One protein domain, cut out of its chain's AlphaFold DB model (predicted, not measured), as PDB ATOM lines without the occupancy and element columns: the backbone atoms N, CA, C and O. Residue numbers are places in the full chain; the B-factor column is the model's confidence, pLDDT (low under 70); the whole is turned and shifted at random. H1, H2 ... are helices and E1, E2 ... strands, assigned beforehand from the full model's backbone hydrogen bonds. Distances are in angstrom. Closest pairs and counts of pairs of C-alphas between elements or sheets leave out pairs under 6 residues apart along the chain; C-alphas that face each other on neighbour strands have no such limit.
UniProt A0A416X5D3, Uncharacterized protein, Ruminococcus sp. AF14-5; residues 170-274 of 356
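This is residues 170 to 274 of the 356 residues of an uncharacterized protein of Ruminococcus sp. AF14-5 (UniProt A0A416X5D3). One twisted sheet of five antiparallel strands makes a wall, and two helices, H1 and H3, pack over one face of it, while no named helix covers the other face. The very short helix H2 lies far out, in the stretch between edge strand E1 and E2, and only grazes the sheet. The printed part has 105 residues, with three named helices and five named strands in the order H1, E1, H2, E2, E3, E4, E5, H3; the sheet's order is E1, E2, E3, E4, E5, and the class is mixed, helices and strands. The whole is compact and rounded, with a radius of gyration of the C-alphas of 13.6 A and spans of 36 by 34 by 21 A.

From the first residue on come H1, residues 173 to 181, E1, 187 to 191, H2, 193 to 196, E2, 204 to 210, E3, 215 to 221, E4, 229 to 237, E5, 240 to 249, and H3, 257 to 273. H1 is on the sheet at a height over the sheet of 8.3 A and lies over E3; the closest C-alphas of the two are those of Ala 173 and Asp 221, 6.0 A apart. E1 and E2 are antiparallel at 153 degrees, with N 190 and O 207 within hydrogen-bond range at 2.7 A. H2 only grazes the sheet; its closest C-alphas to E2 are those of Tyr 193 and Thr 205, 7.5 A. E2 to E5 form a meander, each strand the antiparallel neighbour of the one before, and each two in turn are a hairpin. Within hydrogen-bond range are N 208 and O 217, 2.8 A, between E2 and E3, N 218 and O 232, 2.8 A, between E3 and E4, and N 231 and O 247, 2.9 A, between E4 and E5. E5 bends by 56 degrees at residue 244. H3 lies over E3 and E4 at a height over the sheet of 8.8 A, on the same face as H1; the C-alphas of Ile 233 and Val 268, the closest of E4 and H3, are 7.2 A apart. H1 and H3 touch, closest at the C-alphas of Ile 176 and Ala 257, 4.5 A, with a steep tilt of 54 degrees, the same way. In H1 and H3 every O i to N i+4 pair is within hydrogen-bond range; H2 is too short for such a pair.

H1 begins at C-alpha 173 (152.434, 214.740, 167.431) and is 11.9 A long. E2 measures 19.5 A, E3 19.6 A, E4 25.2 A and E5 25.7 A. H3, 24.3 A, ends at C-alpha 273 (153.715, 228.189, 146.573).

The C-alphas of Lys 198 and Asn 274 are the two farthest apart, 40.0 A. The printed part has no cut, and no link is long. The mean pLDDT of the printed part is 84.5; residues 194 to 201, 212 and 225 to 227 are under 70.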
ATOM      1  N   GLN A 170     155.224 203.968 169.727       79.62
ATOM      2  CA  GLN A 170     154.200 204.991 169.569       79.62
ATOM      3  C   GLN A 170     154.892 206.262 169.112       79.62
ATOM      4  O   GLN A 170     155.915 206.638 169.674       79.62
ATOM      5  N   ILE A 171     154.331 206.900 168.095       86.19
ATOM      6  CA  ILE A 171     154.716 208.252 167.699       86.19
ATOM      7  C   ILE A 171     153.753 209.246 168.337       86.19
ATOM      8  O   ILE A 171     152.558 208.949 168.455       86.19
ATOM      9  N   TYR A 172     154.247 210.419 168.720       89.06
ATOM     10  CA  TYR A 172     153.419 211.521 169.197       89.06
ATOM     11  C   TYR A 172     153.508 212.708 168.244       89.06
ATOM     12  O   TYR A 172     154.476 212.882 167.500       89.06
ATOM     13  N   ALA A 173     152.480 213.548 168.259       91.00
ATOM     14  CA  ALA A 173     152.434 214.740 167.431       91.00
ATOM     15  C   ALA A 173     153.585 215.693 167.760       91.00
ATOM     16  O   ALA A 173     154.091 216.363 166.865       91.00
ATOM     17  N   ILE A 174     154.021 215.728 169.025       91.56
ATOM     18  CA  ILE A 174     155.143 216.563 169.449       91.56
ATOM     19  C   ILE A 174     156.438 216.191 168.719       91.56
ATOM     20  O   ILE A 174     157.159 217.087 168.291       91.56
ATOM     21  N   ASP A 175     156.681 214.897 168.488       92.00
ATOM     22  CA  ASP A 175     157.883 214.403 167.809       92.00
ATOM     23  C   ASP A 175     157.854 214.770 166.322       92.00
ATOM     24  O   ASP A 175     158.847 215.222 165.753       92.00
ATOM     25  N   ILE A 176     156.682 214.620 165.692       93.38
ATOM     26  CA  ILE A 176     156.458 214.995 164.287       93.38
ATOM     27  C   ILE A 176     156.676 216.497 164.110       93.38
ATOM     28  O   ILE A 176     157.350 216.931 163.178       93.38
ATOM     29  N   MET A 177     156.105 217.297 165.009       93.12
ATOM     30  CA  MET A 177     156.192 218.749 164.931       93.12
ATOM     31  C   MET A 177     157.592 219.256 165.263       93.12
ATOM     32  O   MET A 177     158.036 220.199 164.623       93.12
ATOM     33  N   ASP A 178     158.327 218.620 166.178       91.38
ATOM     34  CA  ASP A 178     159.734 218.948 166.420       91.38
ATOM     35  C   ASP A 178     160.590 218.703 165.171       91.38
ATOM     36  O   ASP A 178     161.364 219.569 164.763       91.38
ATOM     37  N   ALA A 179     160.407 217.551 164.520       92.62
ATOM     38  CA  ALA A 179     161.098 217.231 163.275       92.62
ATOM     39  C   ALA A 179     160.731 218.201 162.136       92.62
ATOM     40  O   ALA A 179     161.601 218.582 161.352       92.62
ATOM     41  N   LEU A 180     159.470 218.635 162.054       91.88
ATOM     42  CA  LEU A 180     159.024 219.622 161.070       91.88
ATOM     43  C   LEU A 180     159.594 221.017 161.358       91.88
ATOM     44  O   LEU A 180     160.085 221.677 160.446       91.88
ATOM     45  N   CYS A 181     159.574 221.462 162.615       87.75
ATOM     46  CA  CYS A 181     160.068 222.780 163.014       87.75
ATOM     47  C   CYS A 181     161.577 222.940 162.801       87.75
ATOM     48  O   CYS A 181     162.020 224.053 162.556       87.75
ATOM     49  N   LYS A 182     162.357 221.852 162.844       87.88
ATOM     50  CA  LYS A 182     163.785 221.868 162.475       87.88
ATOM     51  C   LYS A 182     164.025 222.113 160.980       87.88
ATOM     52  O   LYS A 182     165.130 222.485 160.606       87.88
ATOM     53  N   LYS A 183     163.019 221.867 160.130       84.44
ATOM     54  CA  LYS A 183     163.089 222.051 158.669       84.44
ATOM     55  C   LYS A 183     162.541 223.404 158.218       84.44
ATOM     56  O   LYS A 183     162.978 223.914 157.194       84.44
ATOM     57  N   ALA A 184     161.576 223.959 158.948       81.56
ATOM     58  CA  ALA A 184     161.011 225.276 158.672       81.56
ATOM     59  C   ALA A 184     161.906 226.386 159.249       81.56
ATOM     60  O   ALA A 184     162.336 226.301 160.398       81.56
ATOM     61  N   GLU A 185     162.163 227.446 158.481       71.44
ATOM     62  CA  GLU A 185     163.102 228.504 158.878       71.44
ATOM     63  C   GLU A 185     162.571 229.354 160.038       71.44
ATOM     64  O   GLU A 185     163.338 229.799 160.896       71.44
ATOM     65  N   LYS A 186     161.254 229.609 160.079       79.19
ATOM     66  CA  LYS A 186     160.630 230.432 161.128       79.19
ATOM     67  C   LYS A 186     159.322 229.814 161.597       79.19
ATOM     68  O   LYS A 186     158.302 229.913 160.923       79.19
ATOM     69  N   THR A 187     159.312 229.259 162.804       81.00
ATOM     70  CA  THR A 187     158.095 228.708 163.417       81.00
ATOM     71  C   THR A 187     157.697 229.468 164.675       81.00
ATOM     72  O   THR A 187     158.532 229.927 165.454       81.00
ATOM     73  N   LYS A 188     156.385 229.634 164.866       84.44
ATOM     74  CA  LYS A 188     155.798 230.197 166.090       84.44
ATOM     75  C   LYS A 188     154.655 229.309 166.532       84.44
ATOM     76  O   LYS A 188     153.725 229.091 165.755       84.44
ATOM     77  N   ALA A 189     154.711 228.810 167.759       86.19
ATOM     78  CA  ALA A 189     153.670 227.951 168.288       86.19
ATOM     79  C   ALA A 189     152.751 228.717 169.239       86.19
ATOM     80  O   ALA A 189     153.161 229.588 169.998       86.19
ATOM     81  N   PHE A 190     151.476 228.374 169.213       85.94
ATOM     82  CA  PHE A 190     150.427 228.969 170.015       85.94
ATOM     83  C   PHE A 190     149.687 227.844 170.707       85.94
ATOM     84  O   PHE A 190     149.185 226.926 170.060       85.94
ATOM     85  N   SER A 191     149.586 227.918 172.026       82.94
ATOM     86  CA  SER A 191     148.806 226.954 172.790       82.94
ATOM     87  C   SER A 191     147.890 227.669 173.766       82.94
ATOM     88  O   SER A 191     148.220 228.721 174.313       82.94
ATOM     89  N   GLY A 192     146.705 227.092 173.954       75.31
ATOM     90  CA  GLY A 192     145.816 227.440 175.054       75.31
ATOM     91  C   GLY A 192     146.110 226.634 176.318       75.31
ATOM     92  O   GLY A 192     145.380 226.800 177.282       75.31
ATOM     93  N   TYR A 193     147.122 225.756 176.323       76.31
ATOM     94  CA  TYR A 193     147.344 224.779 177.389       76.31
ATOM     95  C   TYR A 193     147.401 225.401 178.790       76.31
ATOM     96  O   TYR A 193     146.686 224.932 179.667       76.31
ATOM     97  N   ILE A 194     148.134 226.506 178.978       69.31
ATOM     98  CA  ILE A 194     148.203 227.223 180.269       69.31
ATOM     99  C   ILE A 194     146.805 227.643 180.751       69.31
ATOM    100  O   ILE A 194     146.439 227.412 181.901       69.31
ATOM    101  N   ASP A 195     145.992 228.210 179.858       65.75
ATOM    102  CA  ASP A 195     144.633 228.658 180.182       65.75
ATOM    103  C   ASP A 195     143.654 227.465 180.317       65.75
ATOM    104  O   ASP A 195     142.606 227.565 180.957       65.75
ATOM    105  N   GLN A 196     144.004 226.315 179.726       62.22
ATOM    106  CA  GLN A 196     143.199 225.095 179.641       62.22
ATOM    107  C   GLN A 196     143.608 223.994 180.630       62.22
ATOM    108  O   GLN A 196     142.890 222.997 180.699       62.22
ATOM    109  N   GLN A 197     144.670 224.147 181.434       61.53
ATOM    110  CA  GLN A 197     145.080 223.164 182.456       61.53
ATOM    111  C   GLN A 197     143.939 222.824 183.434       61.53
ATOM    112  O   GLN A 197     143.890 221.736 184.006       61.53
ATOM    113  N   LYS A 198     142.962 223.727 183.588       49.62
ATOM    114  CA  LYS A 198     141.755 223.522 184.405       49.62
ATOM    115  C   LYS A 198     140.667 222.681 183.723       49.62
ATOM    116  O   LYS A 198     139.719 222.252 184.383       49.62
ATOM    117  N   ALA A 199     140.763 222.435 182.420       51.53
ATOM    118  CA  ALA A 199     139.825 221.599 181.693       51.53
ATOM    119  C   ALA A 199     140.302 220.146 181.740       51.53
ATOM    120  O   ALA A 199     141.447 219.842 181.428       51.53
ATOM    121  N   ASN A 200     139.397 219.221 182.067       57.12
ATOM    122  CA  ASN A 200     139.600 217.766 182.019       57.12
ATOM    123  C   ASN A 200     139.839 217.237 180.584       57.12
ATOM    124  O   ASN A 200     139.365 216.151 180.237       57.12
ATOM    125  N   ASN A 201     140.531 217.992 179.730       67.56
ATOM    126  CA  ASN A 201     140.670 217.710 178.322       67.56
ATOM    127  C   ASN A 201     141.539 216.472 178.122       67.56
ATOM    128  O   ASN A 201     142.570 216.277 178.766       67.56
ATOM    129  N   ILE A 202     141.039 215.602 177.260       75.19
ATOM    130  CA  ILE A 202     141.657 214.332 176.910       75.19
ATOM    131  C   ILE A 202     142.575 214.516 175.699       75.19
ATOM    132  O   ILE A 202     143.390 213.646 175.430       75.19
ATOM    133  N   ASN A 203     142.494 215.660 175.016       82.19
ATOM    134  CA  ASN A 203     143.351 215.997 173.892       82.19
ATOM    135  C   ASN A 203     144.302 217.141 174.267       82.19
ATOM    136  O   ASN A 203     143.882 218.105 174.913       82.19
ATOM    137  N   PHE A 204     145.538 217.062 173.792       86.19
ATOM    138  CA  PHE A 204     146.469 218.182 173.743       86.19
ATOM    139  C   PHE A 204     146.353 218.865 172.383       86.19
ATOM    140  O   PHE A 204     146.380 218.196 171.350       86.19
ATOM    141  N   THR A 205     146.207 220.190 172.370       89.12
ATOM    142  CA  THR A 205     146.062 220.950 171.122       89.12
ATOM    143  C   THR A 205     146.952 222.178 171.107       89.12
ATOM    144  O   THR A 205     147.076 222.877 172.114       89.12
ATOM    145  N   PHE A 206     147.543 222.456 169.951       90.94
ATOM    146  CA  PHE A 206     148.309 223.671 169.702       90.94
ATOM    147  C   PHE A 206     148.271 224.020 168.214       90.94
ATOM    148  O   PHE A 206     147.857 223.220 167.375       90.94
ATOM    149  N   THR A 207     148.668 225.238 167.881       91.81
ATOM    150  CA  THR A 207     148.781 225.720 166.505       91.81
ATOM    151  C   THR A 207     150.211 226.161 166.252       91.81
ATOM    152  O   THR A 207     150.773 226.868 167.073       91.81
ATOM    153  N   CYS A 208     150.808 225.763 165.138       91.25
ATOM    154  CA  CYS A 208     152.155 226.157 164.749       91.25
ATOM    155  C   CYS A 208     152.105 226.922 163.429       91.25
ATOM    156  O   CYS A 208     151.790 226.337 162.397       91.25
ATOM    157  N   ASN A 209     152.412 228.215 163.450       89.19
ATOM    158  CA  ASN A 209     152.571 229.007 162.236       89.19
ATOM    159  C   ASN A 209     153.895 228.661 161.561       89.19
ATOM    160  O   ASN A 209     154.900 228.449 162.249       89.19
ATOM    161  N   ILE A 210     153.886 228.656 160.230       83.00
ATOM    162  CA  ILE A 210     155.048 228.312 159.410       83.00
ATOM    163  C   ILE A 210     155.450 229.523 158.566       83.00
ATOM    164  O   ILE A 210     154.611 230.154 157.921       83.00
ATOM    165  N   ASP A 211     156.734 229.865 158.623       74.25
ATOM    166  CA  ASP A 211     157.440 230.863 157.815       74.25
ATOM    167  C   ASP A 211     156.802 232.263 157.806       74.25
ATOM    168  O   ASP A 211     156.864 232.997 156.824       74.25
ATOM    169  N   ASN A 212     156.183 232.659 158.931       67.44
ATOM    170  CA  ASN A 212     155.411 233.908 159.085       67.44
ATOM    171  C   ASN A 212     154.305 234.108 158.026       67.44
ATOM    172  O   ASN A 212     153.872 235.234 157.785       67.44
ATOM    173  N   SER A 213     153.836 233.024 157.415       76.81
ATOM    174  CA  SER A 213     152.750 233.054 156.440       76.81
ATOM    175  C   SER A 213     151.371 233.070 157.116       76.81
ATOM    176  O   SER A 213     151.239 232.961 158.341       76.81
ATOM    177  N   SER A 214     150.315 233.177 156.306       82.88
ATOM    178  CA  SER A 214     148.939 232.906 156.735       82.88
ATOM    179  C   SER A 214     148.691 231.426 157.048       82.88
ATOM    180  O   SER A 214     147.642 231.108 157.615       82.88
ATOM    181  N   LEU A 215     149.631 230.530 156.712       89.12
ATOM    182  CA  LEU A 215     149.528 229.099 156.959       89.12
ATOM    183  C   LEU A 215     149.984 228.725 158.365       89.12
ATOM    184  O   LEU A 215     150.996 229.192 158.899       89.12
ATOM    185  N   ALA A 216     149.240 227.796 158.943       91.44
ATOM    186  CA  ALA A 216     149.581 227.176 160.200       91.44
ATOM    187  C   ALA A 216     149.158 225.708 160.217       91.44
ATOM    188  O   ALA A 216     148.326 225.258 159.431       91.44
ATOM    189  N   LEU A 217     149.727 224.962 161.151       93.75
ATOM    190  CA  LEU A 217     149.339 223.601 161.469       93.75
ATOM    191  C   LEU A 217     148.586 223.608 162.787       93.75
ATOM    192  O   LEU A 217     149.161 223.944 163.821       93.75
ATOM    193  N   LYS A 218     147.311 223.234 162.780       93.81
ATOM    194  CA  LYS A 218     146.560 222.988 164.011       93.81
ATOM    195  C   LYS A 218     146.653 221.508 164.349       93.81
ATOM    196  O   LYS A 218     146.187 220.655 163.602       93.81
ATOM    197  N   VAL A 219     147.257 221.221 165.490       93.25
ATOM    198  CA  VAL A 219     147.607 219.876 165.934       93.25
ATOM    199  C   VAL A 219     146.709 219.484 167.096       93.25
ATOM    200  O   VAL A 219     146.485 220.276 168.014       93.25
ATOM    201  N   SER A 220     146.196 218.259 167.059       90.00
ATOM    202  CA  SER A 220     145.463 217.626 168.149       90.00
ATOM    203  C   SER A 220     145.982 216.211 168.358       90.00
ATOM    204  O   SER A 220     145.886 215.371 167.469       90.00
ATOM    205  N   ASP A 221     146.460 215.931 169.562       88.50
ATOM    206  CA  ASP A 221     146.960 214.623 169.979       88.50
ATOM    207  C   ASP A 221     146.141 214.114 171.178       88.50
ATOM    208  O   ASP A 221     145.674 214.901 172.003       88.50
ATOM    209  N   SER A 222     145.915 212.803 171.262       81.38
ATOM    210  CA  SER A 222     145.222 212.154 172.369       81.38
ATOM    211  C   SER A 222     145.917 210.850 172.753       81.38
ATOM    212  O   SER A 222     145.750 209.820 172.097       81.38
ATOM    213  N   ILE A 223     146.501 210.819 173.949       76.06
ATOM    214  CA  ILE A 223     147.207 209.639 174.469       76.06
ATOM    215  C   ILE A 223     146.293 208.469 174.887       76.06
ATOM    216  O   ILE A 223     146.765 207.470 175.425       76.06
ATOM    217  N   THR A 224     144.979 208.552 174.659       73.06
ATOM    218  CA  THR A 224     143.990 207.556 175.122       73.06
ATOM    219  C   THR A 224     143.943 206.247 174.337       73.06
ATOM    220  O   THR A 224     143.155 205.361 174.672       73.06
ATOM    221  N   GLY A 225     144.797 206.086 173.324       61.94
ATOM    222  CA  GLY A 225     145.019 204.797 172.667       61.94
ATOM    223  C   GLY A 225     144.000 204.415 171.588       61.94
ATOM    224  O   GLY A 225     143.998 203.264 171.154       61.94
ATOM    225  N   ARG A 226     143.159 205.349 171.121       60.91
ATOM    226  CA  ARG A 226     142.255 205.127 169.971       60.91
ATOM    227  C   ARG A 226     142.266 206.249 168.936       60.91
ATOM    228  O   ARG A 226     142.204 205.961 167.746       60.91
ATOM    229  N   LYS A 227     142.272 207.512 169.369       63.47
ATOM    230  CA  LYS A 227     142.269 208.648 168.439       63.47
ATOM    231  C   LYS A 227     143.643 208.786 167.793       63.47
ATOM    232  O   LYS A 227     144.649 208.634 168.475       63.47
ATOM    233  N   SER A 228     143.649 209.019 166.489       75.56
ATOM    234  CA  SER A 228     144.825 209.401 165.723       75.56
ATOM    235  C   SER A 228     145.284 210.802 166.134       75.56
ATOM    236  O   SER A 228     144.499 211.624 166.613       75.56
ATOM    237  N   ILE A 229     146.567 211.065 165.924       89.50
ATOM    238  CA  ILE A 229     147.096 212.416 165.824       89.50
ATOM    239  C   ILE A 229     146.388 213.072 164.642       89.50
ATOM    240  O   ILE A 229     146.417 212.544 163.529       89.50
ATOM    241  N   GLN A 230     145.757 214.212 164.875       91.44
ATOM    242  CA  GLN A 230     145.155 215.015 163.824       91.44
ATOM    243  C   GLN A 230     146.015 216.255 163.595       91.44
ATOM    244  O   GLN A 230     146.308 216.996 164.535       91.44
ATOM    245  N   ILE A 231     146.402 216.483 162.345       94.44
ATOM    246  CA  ILE A 231     147.120 217.679 161.914       94.44
ATOM    247  C   ILE A 231     146.330 218.320 160.783       94.44
ATOM    248  O   ILE A 231     146.199 217.758 159.698       94.44
ATOM    249  N   ASP A 232     145.822 219.513 161.048       94.50
ATOM    250  CA  ASP A 232     145.122 220.324 160.068       94.50
ATOM    251  C   ASP A 232     146.077 221.360 159.492       94.50
ATOM    252  O   ASP A 232     146.637 222.165 160.239       94.50
ATOM    253  N   ILE A 233     146.214 221.387 158.172       93.69
ATOM    254  CA  ILE A 233     146.823 222.509 157.466       93.69
ATOM    255  C   ILE A 233     145.745 223.578 157.336       93.69
ATOM    256  O   ILE A 233     144.720 223.368 156.683       93.69
ATOM    257  N   ILE A 234     145.954 224.713 157.995       93.50
ATOM    258  CA  ILE A 234     144.998 225.814 158.050       93.50
ATOM    259  C   ILE A 234     145.584 227.080 157.429       93.50
ATOM    260  O   ILE A 234     146.789 227.301 157.494       93.50
ATOM    261  N   SER A 235     144.721 227.927 156.872       91.19
ATOM    262  CA  SER A 235     145.084 229.261 156.388       91.19
ATOM    263  C   SER A 235     144.190 230.325 157.008       91.19
ATOM    264  O   SER A 235     142.970 230.146 157.091       91.19
ATOM    265  N   LYS A 236     144.793 231.431 157.452       89.62
ATOM    266  CA  LYS A 236     144.073 232.590 157.977       89.62
ATOM    267  C   LYS A 236     143.910 233.661 156.900       89.62
ATOM    268  O   LYS A 236     144.889 234.261 156.471       89.62
ATOM    269  N   ILE A 237     142.668 233.945 156.527       87.19
ATOM    270  CA  ILE A 237     142.314 234.876 155.450       87.19
ATOM    271  C   ILE A 237     141.191 235.773 155.956       87.19
ATOM    272  O   ILE A 237     140.202 235.261 156.473       87.19
ATOM    273  N   ASN A 238     141.344 237.096 155.857       86.19
ATOM    274  CA  ASN A 238     140.316 238.072 156.256       86.19
ATOM    275  C   ASN A 238     139.720 237.800 157.654       86.19
ATOM    276  O   ASN A 238     138.514 237.863 157.872       86.19
ATOM    277  N   GLY A 239     140.568 237.409 158.613       86.12
ATOM    278  CA  GLY A 239     140.149 237.076 159.981       86.12
ATOM    279  C   GLY A 239     139.543 235.676 160.180       86.12
ATOM    280  O   GLY A 239     139.364 235.269 161.329       86.12
ATOM    281  N   ARG A 240     139.305 234.904 159.115       90.44
ATOM    282  CA  ARG A 240     138.718 233.551 159.127       90.44
ATOM    283  C   ARG A 240     139.792 232.475 159.001       90.44
ATOM    284  O   ARG A 240     140.852 232.725 158.440       90.44
ATOM    285  N   THR A 241     139.549 231.289 159.563       92.06
ATOM    286  CA  THR A 241     140.522 230.180 159.575       92.06
ATOM    287  C   THR A 241     139.989 228.987 158.796       92.06
ATOM    288  O   THR A 241     139.155 228.238 159.297       92.06
ATOM    289  N   TYR A 242     140.499 228.776 157.591       92.12
ATOM    290  CA  TYR A 242     140.065 227.701 156.703       92.12
ATOM    291  C   TYR A 242     140.925 226.458 156.904       92.12
ATOM    292  O   TYR A 242     142.145 226.567 156.984       92.12
ATOM    293  N   THR A 243     140.306 225.276 156.975       93.94
ATOM    294  CA  THR A 243     141.043 224.001 156.971       93.94
ATOM    295  C   THR A 243     141.249 223.541 155.537       93.94
ATOM    296  O   THR A 243     140.307 223.071 154.910       93.94
ATOM    297  N   LEU A 244     142.473 223.673 155.032       92.31
ATOM    298  CA  LEU A 244     142.836 223.314 153.661       92.31
ATOM    299  C   LEU A 244     143.015 221.808 153.494       92.31
ATOM    300  O   LEU A 244     142.625 221.237 152.484       92.31
ATOM    301  N   GLU A 245     143.586 221.157 154.503       92.38
ATOM    302  CA  GLU A 245     143.748 219.709 154.538       92.38
ATOM    303  C   GLU A 245     143.699 219.228 155.992       92.38
ATOM    304  O   GLU A 245     144.188 219.906 156.891       92.38
ATOM    305  N   SER A 246     143.104 218.060 156.232       92.00
ATOM    306  CA  SER A 246     143.037 217.419 157.550       92.00
ATOM    307  C   SER A 246     143.688 216.049 157.439       92.00
ATOM    308  O   SER A 246     143.228 215.207 156.668       92.00
ATOM    309  N   ILE A 247     144.756 215.826 158.196       91.81
ATOM    310  CA  ILE A 247     145.571 214.613 158.130       91.81
ATOM    311  C   ILE A 247     145.404 213.854 159.444       91.81
ATOM    312  O   ILE A 247     145.659 214.397 160.517       91.81
ATOM    313  N   GLU A 248     144.995 212.591 159.358       90.12
ATOM    314  CA  GLU A 248     144.901 211.688 160.505       90.12
ATOM    315  C   GLU A 248     146.051 210.675 160.480       90.12
ATOM    316  O   GLU A 248     146.281 209.986 159.487       90.12
ATOM    317  N   ILE A 249     146.779 210.576 161.588       87.81
ATOM    318  CA  ILE A 249     147.965 209.733 161.739       87.81
ATOM    319  C   ILE A 249     147.764 208.823 162.947       87.81
ATOM    320  O   ILE A 249     147.564 209.275 164.071       87.81
ATOM    321  N   ASN A 250     147.849 207.514 162.744       84.19
ATOM    322  CA  ASN A 250     147.778 206.573 163.857       84.19
ATOM    323  C   ASN A 250     149.030 206.677 164.736       84.19
ATOM    324  O   ASN A 250     150.144 206.675 164.220       84.19
ATOM    325  N   HIS A 251     148.851 206.664 166.060       81.50
ATOM    326  CA  HIS A 251     149.966 206.553 167.013       81.50
ATOM    327  C   HIS A 251     150.801 205.292 166.798       81.50
ATOM    328  O   HIS A 251     152.007 205.293 167.012       81.50
ATOM    329  N   ARG A 252     150.148 204.200 166.386       78.19
ATOM    330  CA  ARG A 252     150.820 202.977 165.952       78.19
ATOM    331  C   ARG A 252     151.147 203.140 164.481       78.19
ATOM    332  O   ARG A 252     150.256 203.042 163.636       78.19
ATOM    333  N   ASN A 253     152.408 203.414 164.198       76.44
ATOM    334  CA  ASN A 253     152.876 203.669 162.850       76.44
ATOM    335  C   ASN A 253     154.229 202.997 162.633       76.44
ATOM    336  O   ASN A 253     155.043 202.928 163.548       76.44
ATOM    337  N   THR A 254     154.458 202.509 161.418       81.12
ATOM    338  CA  THR A 254     155.767 202.000 160.990       81.12
ATOM    339  C   THR A 254     156.686 203.123 160.514       81.12
ATOM    340  O   THR A 254     157.899 202.944 160.475       81.12
ATOM    341  N   LYS A 255     156.127 204.286 160.155       87.44
ATOM    342  CA  LYS A 255     156.887 205.476 159.767       87.44
ATOM    343  C   LYS A 255     157.411 206.206 161.000       87.44
ATOM    344  O   LYS A 255     156.677 206.391 161.971       87.44
ATOM    345  N   SER A 256     158.658 206.669 160.925       90.38
ATOM    346  CA  SER A 256     159.243 207.554 161.933       90.38
ATOM    347  C   SER A 256     158.573 208.931 161.926       90.38
ATOM    348  O   SER A 256     157.974 209.347 160.927       90.38
ATOM    349  N   ALA A 257     158.713 209.664 163.034       92.19
ATOM    350  CA  ALA A 257     158.250 211.047 163.135       92.19
ATOM    351  C   ALA A 257     158.852 211.939 162.034       92.19
ATOM    352  O   ALA A 257     158.132 212.723 161.422       92.19
ATOM    353  N   GLU A 258     160.135 211.749 161.713       94.19
ATOM    354  CA  GLU A 258     160.844 212.467 160.645       94.19
ATOM    355  C   GLU A 258     160.250 212.195 159.260       94.19
ATOM    356  O   GLU A 258     159.968 213.131 158.517       94.19
ATOM    357  N   CYS A 259     159.971 210.929 158.930       93.69
ATOM    358  CA  CYS A 259     159.363 210.558 157.649       93.69
ATOM    359  C   CYS A 259     157.966 211.185 157.473       93.69
ATOM    360  O   CYS A 259     157.571 211.613 156.380       93.69
ATOM    361  N   ILE A 260     157.197 211.252 158.562       93.44
ATOM    362  CA  ILE A 260     155.879 211.891 158.558       93.44
ATOM    363  C   ILE A 260     156.028 213.408 158.426       93.44
ATOM    364  O   ILE A 260     155.326 214.011 157.613       93.44
ATOM    365  N   ALA A 261     156.972 214.009 159.154       94.50
ATOM    366  CA  ALA A 261     157.293 215.427 159.059       94.50
ATOM    367  C   ALA A 261     157.727 215.824 157.640       94.50
ATOM    368  O   ALA A 261     157.259 216.840 157.140       94.50
ATOM    369  N   ASP A 262     158.520 215.003 156.946       94.38
ATOM    370  CA  ASP A 262     158.903 215.225 155.544       94.38
ATOM    371  C   ASP A 262     157.699 215.249 154.604       94.38
ATOM    372  O   ASP A 262     157.588 216.096 153.715       94.38
ATOM    373  N   THR A 263     156.775 214.309 154.798       93.62
ATOM    374  CA  THR A 263     155.548 214.241 153.998       93.62
ATOM    375  C   THR A 263     154.675 215.470 154.247       93.62
ATOM    376  O   THR A 263     154.124 216.044 153.306       93.62
ATOM    377  N   LEU A 264     154.565 215.886 155.508       93.12
ATOM    378  CA  LEU A 264     153.803 217.057 155.916       93.12
ATOM    379  C   LEU A 264     154.436 218.352 155.398       93.12
ATOM    380  O   LEU A 264     153.728 219.187 154.844       93.12
ATOM    381  N   PHE A 265     155.758 218.490 155.487       91.56
ATOM    382  CA  PHE A 265     156.482 219.651 154.979       91.56
ATOM    383  C   PHE A 265     156.282 219.802 153.469       91.56
ATOM    384  O   PHE A 265     155.885 220.870 153.022       91.56
ATOM    385  N   LYS A 266     156.391 218.715 152.689       91.38
ATOM    386  CA  LYS A 266     156.085 218.732 151.244       91.38
ATOM    387  C   LYS A 266     154.669 219.227 150.938       91.38
ATOM    388  O   LYS A 266     154.471 219.914 149.938       91.38
ATOM    389  N   LYS A 267     153.679 218.875 151.766       91.12
ATOM    390  CA  LYS A 267     152.300 219.372 151.623       91.12
ATOM    391  C   LYS A 267     152.211 220.860 151.945       91.12
ATOM    392  O   LYS A 267     151.656 221.610 151.151       91.12
ATOM    393  N   VAL A 268     152.805 221.296 153.055       89.38
ATOM    394  CA  VAL A 268     152.846 222.713 153.444       89.38
ATOM    395  C   VAL A 268     153.531 223.564 152.373       89.38
ATOM    396  O   VAL A 268     152.984 224.593 151.989       89.38
ATOM    397  N   SER A 269     154.667 223.122 151.826       87.38
ATOM    398  CA  SER A 269     155.389 223.849 150.774       87.38
ATOM    399  C   SER A 269     154.536 224.083 149.525       87.38
ATOM    400  O   SER A 269     154.629 225.148 148.923       87.38
ATOM    401  N   ARG A 270     153.653 223.141 149.160       88.38
ATOM    402  CA  ARG A 270     152.712 223.337 148.043       88.38
ATOM    403  C   ARG A 270     151.725 224.466 148.317       88.38
ATOM    404  O   ARG A 270     151.454 225.254 147.421       88.38
ATOM    405  N   TYR A 271     151.222 224.564 149.545       86.88
ATOM    406  CA  TYR A 271     150.314 225.643 149.939       86.88
ATOM    407  C   TYR A 271     151.019 226.995 150.082       86.88
ATOM    408  O   TYR A 271     150.389 228.028 149.884       86.88
ATOM    409  N   LEU A 272     152.316 227.004 150.404       83.00
ATOM    410  CA  LEU A 272     153.123 228.227 150.386       83.00
ATOM    411  C   LEU A 272     153.331 228.746 148.954       83.00
ATOM    412  O   LEU A 272     153.338 229.954 148.742       83.00
ATOM    413  N   GLN A 273     153.487 227.843 147.981       83.44
ATOM    414  CA  GLN A 273     153.715 228.189 146.573       83.44
ATOM    415  C   GLN A 273     152.431 228.546 145.817       83.44
ATOM    416  O   GLN A 273     152.481 229.358 144.897       83.44
ATOM    417  N   ASN A 274     151.295 227.967 146.207       81.25
ATOM    418  CA  ASN A 274     150.004 228.173 145.556       81.25
ATOM    419  C   ASN A 274     149.012 228.808 146.538       81.25
ATOM    420  O   ASN A 274     148.399 228.093 147.340       81.25
TER     421      ASN A 274